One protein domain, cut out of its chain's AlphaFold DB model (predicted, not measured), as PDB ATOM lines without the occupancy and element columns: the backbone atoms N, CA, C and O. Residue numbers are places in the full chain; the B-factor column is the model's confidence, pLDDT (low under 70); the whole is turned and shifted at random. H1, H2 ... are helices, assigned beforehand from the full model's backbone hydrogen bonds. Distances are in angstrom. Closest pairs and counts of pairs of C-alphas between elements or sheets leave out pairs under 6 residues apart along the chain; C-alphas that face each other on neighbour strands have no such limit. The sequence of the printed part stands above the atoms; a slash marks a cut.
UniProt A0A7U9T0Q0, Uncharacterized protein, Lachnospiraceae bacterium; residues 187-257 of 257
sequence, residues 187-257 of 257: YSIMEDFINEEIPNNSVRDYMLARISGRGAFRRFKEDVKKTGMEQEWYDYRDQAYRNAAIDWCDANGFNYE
ATOM      1  N   TYR A 187      27.986 -35.954  17.140       88.25
ATOM      2  CA  TYR A 187      27.910 -35.025  18.264       88.25
ATOM      3  C   TYR A 187      28.309 -35.706  19.567       88.25
ATOM      4  O   TYR A 187      29.110 -35.134  20.304       88.25
ATOM      5  N   SER A 188      27.807 -36.918  19.811       88.88
ATOM      6  CA  SER A 188      28.196 -37.716  20.974       88.88
ATOM      7  C   SER A 188      29.695 -38.022  20.951       88.88
ATOM      8  O   SER A 188      30.377 -37.743  21.929       88.88
ATOM      9  N   ILE A 189      30.255 -38.414  19.796       92.31
ATOM     10  CA  ILE A 189      31.709 -38.650  19.656       92.31
ATOM     11  C   ILE A 189      32.522 -37.389  20.016       92.31
ATOM     12  O   ILE A 189      33.556 -37.466  20.680       92.31
ATOM     13  N   MET A 190      32.070 -36.205  19.587       94.12
ATOM     14  CA  MET A 190      32.713 -34.940  19.953       94.12
ATOM     15  C   MET A 190      32.599 -34.626  21.450       94.12
ATOM     16  O   MET A 190      33.564 -34.134  22.036       94.12
ATOM     17  N   GLU A 191      31.426 -34.840  22.055       94.81
ATOM     18  CA  GLU A 191      31.203 -34.634  23.491       94.81
ATOM     19  C   GLU A 191      32.089 -35.563  24.324       94.81
ATOM     20  O   GLU A 191      32.770 -35.088  25.238       94.81
ATOM     21  N   ASP A 192      32.141 -36.843  23.966       95.38
ATOM     22  CA  ASP A 192      32.932 -37.859  24.657       95.38
ATOM     23  C   ASP A 192      34.428 -37.546  24.555       95.38
ATOM     24  O   ASP A 192      35.094 -37.446  25.585       95.38
ATOM     25  N   PHE A 193      34.936 -37.196  23.367       96.94
ATOM     26  CA  PHE A 193      36.321 -36.733  23.211       96.94
ATOM     27  C   PHE A 193      36.642 -35.524  24.105       96.94
ATOM     28  O   PHE A 193      37.696 -35.462  24.743       96.94
ATOM     29  N   ILE A 194      35.740 -34.535  24.175       96.06
ATOM     30  CA  ILE A 194      35.940 -33.363  25.035       96.06
ATOM     31  C   ILE A 194      36.002 -33.779  26.510       96.06
ATOM     32  O   ILE A 194      36.829 -33.266  27.271       96.06
ATOM     33  N   ASN A 195      35.140 -34.700  26.930       94.69
ATOM     34  CA  ASN A 195      35.079 -35.161  28.310       94.69
ATOM     35  C   ASN A 195      36.288 -36.015  28.708       94.69
ATOM     36  O   ASN A 195      36.833 -35.809  29.796       94.69
ATOM     37  N   GLU A 196      36.714 -36.917  27.832       95.12
ATOM     38  CA  GLU A 196      37.704 -37.957  28.119       95.12
ATOM     39  C   GLU A 196      39.139 -37.490  27.860       95.12
ATOM     40  O   GLU A 196      40.004 -37.671  28.717       95.12
ATOM     41  N   GLU A 197      39.388 -36.817  26.733       95.81
ATOM     42  CA  GLU A 197      40.753 -36.530  26.273       95.81
ATOM     43  C   GLU A 197      41.234 -35.125  26.651       95.81
ATOM     44  O   GLU A 197      42.425 -34.919  26.886       95.81
ATOM     45  N   ILE A 198      40.343 -34.127  26.758       93.38
ATOM     46  CA  ILE A 198      40.756 -32.751  27.087       93.38
ATOM     47  C   ILE A 198      41.132 -32.663  28.577       93.38
ATOM     48  O   ILE A 198      40.243 -32.719  29.432       93.38
ATOM     49  N   PRO A 199      42.410 -32.421  28.943       87.50
ATOM     50  CA  PRO A 199      42.834 -32.536  30.344       87.50
ATOM     51  C   PRO A 199      42.392 -31.356  31.219       87.50
ATOM     52  O   PRO A 199      42.303 -31.461  32.442       87.50
ATOM     53  N   ASN A 200      42.170 -30.187  30.611       92.75
ATOM     54  CA  ASN A 200      41.863 -28.958  31.332       92.75
ATOM     55  C   ASN A 200      40.348 -28.741  31.429       92.75
ATOM     56  O   ASN A 200      39.705 -28.423  30.430       92.75
ATOM     57  N   ASN A 201      39.807 -28.813  32.648       91.62
ATOM     58  CA  ASN A 201      38.372 -28.651  32.912       91.62
ATOM     59  C   ASN A 201      37.789 -27.331  32.367       91.62
ATOM     60  O   ASN A 201      36.713 -27.334  31.785       91.62
ATOM     61  N   SER A 202      38.508 -26.209  32.473       93.12
ATOM     62  CA  SER A 202      38.018 -24.924  31.951       93.12
ATOM     63  C   SER A 202      37.959 -24.896  30.421       93.12
ATOM     64  O   SER A 202      37.099 -24.235  29.842       93.12
ATOM     65  N   VAL A 203      38.890 -25.589  29.756       92.88
ATOM     66  CA  VAL A 203      38.883 -25.745  28.293       92.88
ATOM     67  C   VAL A 203      37.756 -26.686  27.874       92.88
ATOM     68  O   VAL A 203      37.045 -26.368  26.923       92.88
ATOM     69  N   ARG A 204      37.536 -27.775  28.622       95.62
ATOM     70  CA  ARG A 204      36.416 -28.705  28.435       95.62
ATOM     71  C   ARG A 204      35.073 -27.977  28.479       95.62
ATOM     72  O   ARG A 204      34.348 -27.984  27.488       95.62
ATOM     73  N   ASP A 205      34.795 -27.259  29.568       94.06
ATOM     74  CA  ASP A 205      33.549 -26.498  29.752       94.06
ATOM     75  C   ASP A 205      33.335 -25.471  28.628       94.06
ATOM     76  O   ASP A 205      32.229 -25.302  28.106       94.06
ATOM     77  N   TYR A 206      34.415 -24.794  28.219       93.94
ATOM     78  CA  TYR A 206      34.389 -23.841  27.113       93.94
ATOM     79  C   TYR A 206      34.030 -24.506  25.776       93.94
ATOM     80  O   TYR A 206      33.236 -23.946  25.013       93.94
ATOM     81  N   MET A 207      34.610 -25.671  25.479       95.31
ATOM     82  CA  MET A 207      34.342 -26.409  24.245       95.31
ATOM     83  C   MET A 207      32.912 -26.960  24.233       95.31
ATOM     84  O   MET A 207      32.186 -26.685  23.275       95.31
ATOM     85  N   LEU A 208      32.464 -27.619  25.311       94.31
ATOM     86  CA  LEU A 208      31.105 -28.171  25.441       94.31
ATOM     87  C   LEU A 208      30.024 -27.107  25.194       94.31
ATOM     88  O   LEU A 208      29.094 -27.311  24.414       94.31
ATOM     89  N   ALA A 209      30.186 -25.908  25.759       92.62
ATOM     90  CA  ALA A 209      29.231 -24.814  25.567       92.62
ATOM     91  C   ALA A 209      29.096 -24.351  24.098       92.62
ATOM     92  O   ALA A 209      28.118 -23.691  23.736       92.62
ATOM     93  N   ARG A 210      30.077 -24.657  23.239       92.75
ATOM     94  CA  ARG A 210      30.168 -24.162  21.855       92.75
ATOM     95  C   ARG A 210      29.792 -25.192  20.805       92.75
ATOM     96  O   ARG A 210      29.557 -24.792  19.657       92.75
ATOM     97  N   ILE A 211      29.718 -26.468  21.157       91.00
ATOM     98  CA  ILE A 211      29.424 -27.550  20.211       91.00
ATOM     99  C   ILE A 211      27.928 -27.797  20.007       91.00
ATOM    100  O   ILE A 211      27.533 -28.815  19.464       91.00
ATOM    101  N   SER A 212      27.084 -26.815  20.326       87.06
ATOM    102  CA  SER A 212      25.650 -26.859  20.036       87.06
ATOM    103  C   SER A 212      25.267 -26.064  18.776       87.06
ATOM    104  O   SER A 212      25.788 -24.981  18.488       87.06
ATOM    105  N   GLY A 213      24.306 -26.585  18.010       83.56
ATOM    106  CA  GLY A 213      23.660 -25.878  16.901       83.56
ATOM    107  C   GLY A 213      24.524 -25.653  15.650       83.56
ATOM    108  O   GLY A 213      25.613 -26.198  15.482       83.56
ATOM    109  N   ARG A 214      24.025 -24.821  14.722       85.94
ATOM    110  CA  ARG A 214      24.643 -24.636  13.395       85.94
ATOM    111  C   ARG A 214      26.116 -24.218  13.491       85.94
ATOM    112  O   ARG A 214      26.467 -23.227  14.138       85.94
ATOM    113  N   GLY A 215      26.975 -24.970  12.806       87.06
ATOM    114  CA  GLY A 215      28.422 -24.750  12.777       87.06
ATOM    115  C   GLY A 215      29.183 -25.264  14.004       87.06
ATOM    116  O   GLY A 215      30.334 -24.859  14.173       87.06
ATOM    117  N   ALA A 216      28.570 -26.108  14.843       90.69
ATOM    118  CA  ALA A 216      29.219 -26.780  15.973       90.69
ATOM    119  C   ALA A 216      30.513 -27.487  15.558       90.69
ATOM    120  O   ALA A 216      31.573 -27.158  16.080       90.69
ATOM    121  N   PHE A 217      30.445 -28.334  14.532       89.94
ATOM    122  CA  PHE A 217      31.588 -29.093  14.022       89.94
ATOM    123  C   PHE A 217      32.771 -28.208  13.595       89.94
ATOM    124  O   PHE A 217      33.926 -28.479  13.918       89.94
ATOM    125  N   ARG A 218      32.499 -27.074  12.926       92.81
ATOM    126  CA  ARG A 218      33.547 -26.102  12.562       92.81
ATOM    127  C   ARG A 218      34.217 -25.516  13.804       92.81
ATOM    128  O   ARG A 218      35.438 -25.424  13.847       92.81
ATOM    129  N   ARG A 219      33.424 -25.084  14.791       94.81
ATOM    130  CA  ARG A 219      33.955 -24.490  16.030       94.81
ATOM    131  C   ARG A 219      34.749 -25.509  16.833       94.81
ATOM    132  O   ARG A 219      35.820 -25.167  17.311       94.81
ATOM    133  N   PHE A 220      34.249 -26.735  16.913       95.94
ATOM    134  CA  PHE A 220      34.941 -27.852  17.529       95.94
ATOM    135  C   PHE A 220      36.322 -28.067  16.908       95.94
ATOM    136  O   PHE A 220      37.318 -27.950  17.612       95.94
ATOM    137  N   LYS A 221      36.405 -28.241  15.581       93.81
ATOM    138  CA  LYS A 221      37.690 -28.393  14.876       93.81
ATOM    139  C   LYS A 221      38.631 -27.207  15.090       93.81
ATOM    140  O   LYS A 221      39.832 -27.393  15.264       93.81
ATOM    141  N   GLU A 222      38.105 -25.981  15.098       95.50
ATOM    142  CA  GLU A 222      38.899 -24.789  15.418       95.50
ATOM    143  C   GLU A 222      39.443 -24.804  16.847       95.50
ATOM    144  O   GLU A 222      40.548 -24.316  17.077       95.50
ATOM    145  N   ASP A 223      38.672 -25.309  17.805       95.50
ATOM    146  CA  ASP A 223      39.059 -25.351  19.209       95.50
ATOM    147  C   ASP A 223      40.047 -26.510  19.471       95.50
ATOM    148  O   ASP A 223      41.083 -26.257  20.082       95.50
ATOM    149  N   VAL A 224      39.850 -27.695  18.875       95.94
ATOM    150  CA  VAL A 224      40.831 -28.809  18.851       95.94
ATOM    151  C   VAL A 224      42.173 -28.368  18.255       95.94
ATOM    152  O   VAL A 224      43.247 -28.644  18.789       95.94
ATOM    153  N   LYS A 225      42.137 -27.590  17.171       95.06
ATOM    154  CA  LYS A 225      43.351 -27.022  16.576       95.06
ATOM    155  C   LYS A 225      44.088 -26.064  17.513       95.06
ATOM    156  O   LYS A 225      45.315 -26.022  17.518       95.06
ATOM    157  N   LYS A 226      43.364 -25.275  18.311       94.31
ATOM    158  CA  LYS A 226      43.978 -24.350  19.283       94.31
ATOM    159  C   LYS A 226      44.587 -25.078  20.475       94.31
ATOM    160  O   LYS A 226      45.532 -24.547  21.056       94.31
ATOM    161  N   THR A 227      44.054 -26.240  20.849       93.06
ATOM    162  CA  THR A 227      44.637 -27.080  21.906       93.06
ATOM    163  C   THR A 227      45.828 -27.894  21.405       93.06
ATOM    164  O   THR A 227      46.629 -28.336  22.222       93.06
ATOM    165  N   GLY A 228      45.988 -28.031  20.084       94.31
ATOM    166  CA  GLY A 228      47.059 -28.811  19.465       94.31
ATOM    167  C   GLY A 228      46.784 -30.314  19.453       94.31
ATOM    168  O   GLY A 228      47.718 -31.072  19.228       94.31
ATOM    169  N   MET A 229      45.531 -30.723  19.677       95.38
ATOM    170  CA  MET A 229      45.117 -32.125  19.811       95.38
ATOM    171  C   MET A 229      44.470 -32.672  18.529       95.38
ATOM    172  O   MET A 229      43.511 -33.441  18.574       95.38
ATOM    173  N   GLU A 230      44.906 -32.183  17.361       96.44
ATOM    174  CA  GLU A 230      44.300 -32.568  16.077       96.44
ATOM    175  C   GLU A 230      44.477 -34.063  15.799       96.44
ATOM    176  O   GLU A 230      43.532 -34.693  15.334       96.44
ATOM    177  N   GLN A 231      45.652 -34.627  16.097       96.12
ATOM    178  CA  GLN A 231      45.926 -36.042  15.846       96.12
ATOM    179  C   GLN A 231      45.113 -36.935  16.786       96.12
ATOM    180  O   GLN A 231      44.467 -37.865  16.325       96.12
ATOM    181  N   GLU A 232      45.081 -36.597  18.072       97.19
ATOM    182  CA  GLU A 232      44.329 -37.305  19.103       97.19
ATOM    183  C   GLU A 232      42.833 -37.326  18.778       97.19
ATOM    184  O   GLU A 232      42.176 -38.344  18.960       97.19
ATOM    185  N   TRP A 233      42.296 -36.229  18.232       95.88
ATOM    186  CA  TRP A 233      40.923 -36.208  17.736       95.88
ATOM    187  C   TRP A 233      40.704 -37.176  16.567       95.88
ATOM    188  O   TRP A 233      39.698 -37.882  16.556       95.88
ATOM    189  N   TYR A 234      41.599 -37.202  15.573       94.12
ATOM    190  CA  TYR A 234      41.452 -38.124  14.442       94.12
ATOM    191  C   TYR A 234      41.532 -39.580  14.899       94.12
ATOM    192  O   TYR A 234      40.654 -40.355  14.542       94.12
ATOM    193  N   ASP A 235      42.497 -39.915  15.755       96.00
ATOM    194  CA  ASP A 235      42.648 -41.267  16.297       96.00
ATOM    195  C   ASP A 235      41.400 -41.687  17.101       96.00
ATOM    196  O   ASP A 235      40.883 -42.791  16.920       96.00
ATOM    197  N   TYR A 236      40.866 -40.788  17.941       95.44
ATOM    198  CA  TYR A 236      39.655 -41.035  18.731       95.44
ATOM    199  C   TYR A 236      38.424 -41.249  17.844       95.44
ATOM    200  O   TYR A 236      37.665 -42.203  18.022       95.44
ATOM    201  N   ARG A 237      38.230 -40.371  16.857       93.62
ATOM    202  CA  ARG A 237      37.100 -40.440  15.927       93.62
ATOM    203  C   ARG A 237      37.159 -41.700  15.068       93.62
ATOM    204  O   ARG A 237      36.139 -42.363  14.918       93.62
ATOM    205  N   ASP A 238      38.324 -42.032  14.521       92.88
ATOM    206  CA  ASP A 238      38.489 -43.207  13.662       92.88
ATOM    207  C   ASP A 238      38.232 -44.494  14.469       92.88
ATOM    208  O   ASP A 238      37.581 -45.423  13.984       92.88
ATOM    209  N   GLN A 239      38.628 -44.522  15.748       93.88
ATOM    210  CA  GLN A 239      38.269 -45.608  16.659       93.88
ATOM    211  C   GLN A 239      36.759 -45.665  16.943       93.88
ATOM    212  O   GLN A 239      36.188 -46.756  16.959       93.88
ATOM    213  N   ALA A 240      36.100 -44.520  17.142       92.62
ATOM    214  CA  ALA A 240      34.654 -44.460  17.352       92.62
ATOM    215  C   ALA A 240      33.873 -44.946  16.117       92.62
ATOM    216  O   ALA A 240      32.956 -45.754  16.251       92.62
ATOM    217  N   TYR A 241      34.282 -44.545  14.909       93.00
ATOM    218  CA  TYR A 241      33.714 -45.050  13.655       93.00
ATOM    219  C   TYR A 241      33.916 -46.556  13.494       93.00
ATOM    220  O   TYR A 241      32.986 -47.273  13.122       93.00
ATOM    221  N   ARG A 242      35.107 -47.062  13.831       93.25
ATOM    222  CA  ARG A 242      35.384 -48.500  13.817       93.25
ATOM    223  C   ARG A 242      34.480 -49.266  14.784       93.25
ATOM    224  O   ARG A 242      33.999 -50.338  14.427       93.25
ATOM    225  N   ASN A 243      34.242 -48.731  15.980       92.25
ATOM    226  CA  ASN A 243      33.326 -49.338  16.945       92.25
ATOM    227  C   ASN A 243      31.886 -49.345  16.412       92.25
ATOM    228  O   ASN A 243      31.254 -50.393  16.423       92.25
ATOM    229  N   ALA A 244      31.414 -48.234  15.836       91.38
ATOM    230  CA  ALA A 244      30.087 -48.165  15.220       91.38
ATOM    231  C   ALA A 244      29.912 -49.183  14.072       91.38
ATOM    232  O   ALA A 244      28.858 -49.806  13.941       91.38
ATOM    233  N   ALA A 245      30.952 -49.397  13.258       92.81
ATOM    234  CA  ALA A 245      30.943 -50.406  12.202       92.81
ATOM    235  C   ALA A 245      30.850 -51.843  12.755       92.81
ATOM    236  O   ALA A 245      30.134 -52.675  12.189       92.81
ATOM    237  N   ILE A 246      31.537 -52.133  13.865       92.31
ATOM    238  CA  ILE A 246      31.453 -53.426  14.565       92.31
ATOM    239  C   ILE A 246      30.056 -53.628  15.151       92.31
ATOM    240  O   ILE A 246      29.427 -54.645  14.864       92.31
ATOM    241  N   ASP A 247      29.538 -52.633  15.872       91.75
ATOM    242  CA  ASP A 247      28.201 -52.684  16.470       91.75
ATOM    243  C   ASP A 247      27.126 -52.937  15.402       91.75
ATOM    244  O   ASP A 247      26.199 -53.726  15.607       91.75
ATOM    245  N   TRP A 248      27.271 -52.326  14.219       93.00
ATOM    246  CA  TRP A 248      26.390 -52.595  13.085       93.00
ATOM    247  C   TRP A 248      26.513 -54.039  12.581       93.00
ATOM    248  O   TRP A 248      25.484 -54.665  12.308       93.00
ATOM    249  N   CYS A 249      27.727 -54.592  12.464       92.62
ATOM    250  CA  CYS A 249      27.922 -55.986  12.045       92.62
ATOM    251  C   CYS A 249      27.235 -56.946  13.021       92.62
ATOM    252  O   CYS A 249      26.464 -57.813  12.596       92.62
ATOM    253  N   ASP A 250      27.442 -56.740  14.320       89.81
ATOM    254  CA  ASP A 250      26.870 -57.574  15.375       89.81
ATOM    255  C   ASP A 250      25.340 -57.496  15.393       89.81
ATOM    256  O   ASP A 250      24.665 -58.534  15.424       89.81
ATOM    257  N   ALA A 251      24.783 -56.284  15.281       89.56
ATOM    258  CA  ALA A 251      23.342 -56.048  15.219       89.56
ATOM    259  C   ALA A 251      22.684 -56.665  13.972       89.56
ATOM    260  O   ALA A 251      21.527 -57.094  14.032       89.56
ATOM    261  N   ASN A 252      23.414 -56.745  12.855       89.88
ATOM    262  CA  ASN A 252      22.933 -57.322  11.596       89.88
ATOM    263  C   ASN A 252      23.325 -58.797  11.406       89.88
ATOM    264  O   ASN A 252      23.001 -59.393  10.376       89.88
ATOM    265  N   GLY A 253      23.961 -59.416  12.406       88.75
ATOM    266  CA  GLY A 253      24.293 -60.838  12.396       88.75
ATOM    267  C   GLY A 253      25.403 -61.206  11.413       88.75
ATOM    268  O   GLY A 253      25.357 -62.292  10.835       88.75
ATOM    269  N   PHE A 254      26.385 -60.328  11.227       90.50
ATOM    270  CA  PHE A 254      27.593 -60.591  10.453       90.50
ATOM    271  C   PHE A 254      28.778 -60.876  11.371       90.50
ATOM    272  O   PHE A 254      28.950 -60.231  12.399       90.50
ATOM    273  N   ASN A 255      29.617 -61.822  10.962       90.56
ATOM    274  CA  ASN A 255      31.011 -61.850  11.397       90.56
ATOM    275  C   ASN A 255      31.808 -60.885  10.503       90.56
ATOM    276  O   ASN A 255      31.373 -60.584   9.390       90.56
ATOM    277  N   TYR A 256      32.984 -60.440  10.940       92.31
ATOM    278  CA  TYR A 256      33.810 -59.520  10.158       92.31
ATOM    279  C   TYR A 256      35.284 -59.935  10.095       92.31
ATOM    280  O   TYR A 256      35.800 -60.565  11.021       92.31
ATOM    281  N   GLU A 257      35.933 -59.593   8.979       90.12
ATOM    282  CA  GLU A 257      37.377 -59.753   8.727       90.12
ATOM    283  C   GLU A 257      38.059 -58.420   8.407       90.12
ATOM    284  O   GLU A 257      37.369 -57.516   7.867       90.12
TER     285      GLU A 257
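This is residues 187 to 257 of the 257 residues of an uncharacterized protein of Lachnospiraceae bacterium (UniProt A0A7U9T0Q0). Three short helices, H1, H2 and H3, make a small, loosely packed head, their centres at the corners of a triangle, and one long helix, H4, runs out of it as an arm. The first part of H4 packs on H1, the far end sticks out with residues 247 to 253 standing free, and the last residues, 254 to 257, fold back past that end. The printed part has 71 residues with four named helices, H1, H2, H3 and H4 in that order along the chain, and no named strand; the class is all helix. The whole is loose, with a radius of gyration of the C-alphas of 14.3 A, and elongated, spanning 42 by 24 by 18 A, the arm making the length.

H1 is residues 187 to 196, beginning at C-alpha 187 at (27.910, -35.025, 18.264) and measuring 14.2 A from first to last C-alpha. H2 is residues 201 to 208, 10.4 A long. H3 is residues 216 to 227, 16.5 A long. H4 is residues 230 to 251, 31.5 A long, from C-alpha 230 at (44.300, -32.568, 16.077) to C-alpha 251 at (23.342, -56.048, 15.219).

H1 and H2 form a helical hairpin: they touch, at a shallow tilt of 3 degrees, opposite ways, and their closest C-alphas, those of Ile 194 and Arg 204, are 5.8 A apart. H3 is close to H2 but not clearly touching, at a shallow tilt of 27 degrees, opposite ways, with the closest C-alphas, those of Met 207 and Phe 220, 6.9 A apart. H3 is also close to H1 but not clearly touching; they run the same way at a shallow tilt of 24 degrees, and the closest C-alphas, those of Met 190 and Phe 220, are 7.8 A apart. H4 touches H1 with residues 233 to 240 alone, at a steep tilt of 57 degrees, opposite ways; the closest C-alphas are those of Ile 189 and Arg 237, 6.8 A apart. H3 and H4 touch only at the corner by their link, and only just, with 3 pairs of C-alphas within 8 A, the closest being those of Val 224 and Glu 230 at 5.8 A. H2 and H4 are apart. In H1, H2, H3 and H4 every O i to N i+4 pair is within hydrogen-bond range.

The two C-alphas farthest apart are those of Ser 202 and Gly 253, 43.1 A. The printed part has no cut and ends at Glu 257, the chain's last residue. The links H1 to H2 and H3 to H4 are tight, H2 to H3 is short, and no link is long. The mean pLDDT of the printed part is 92.8, and no printed residue is under 70.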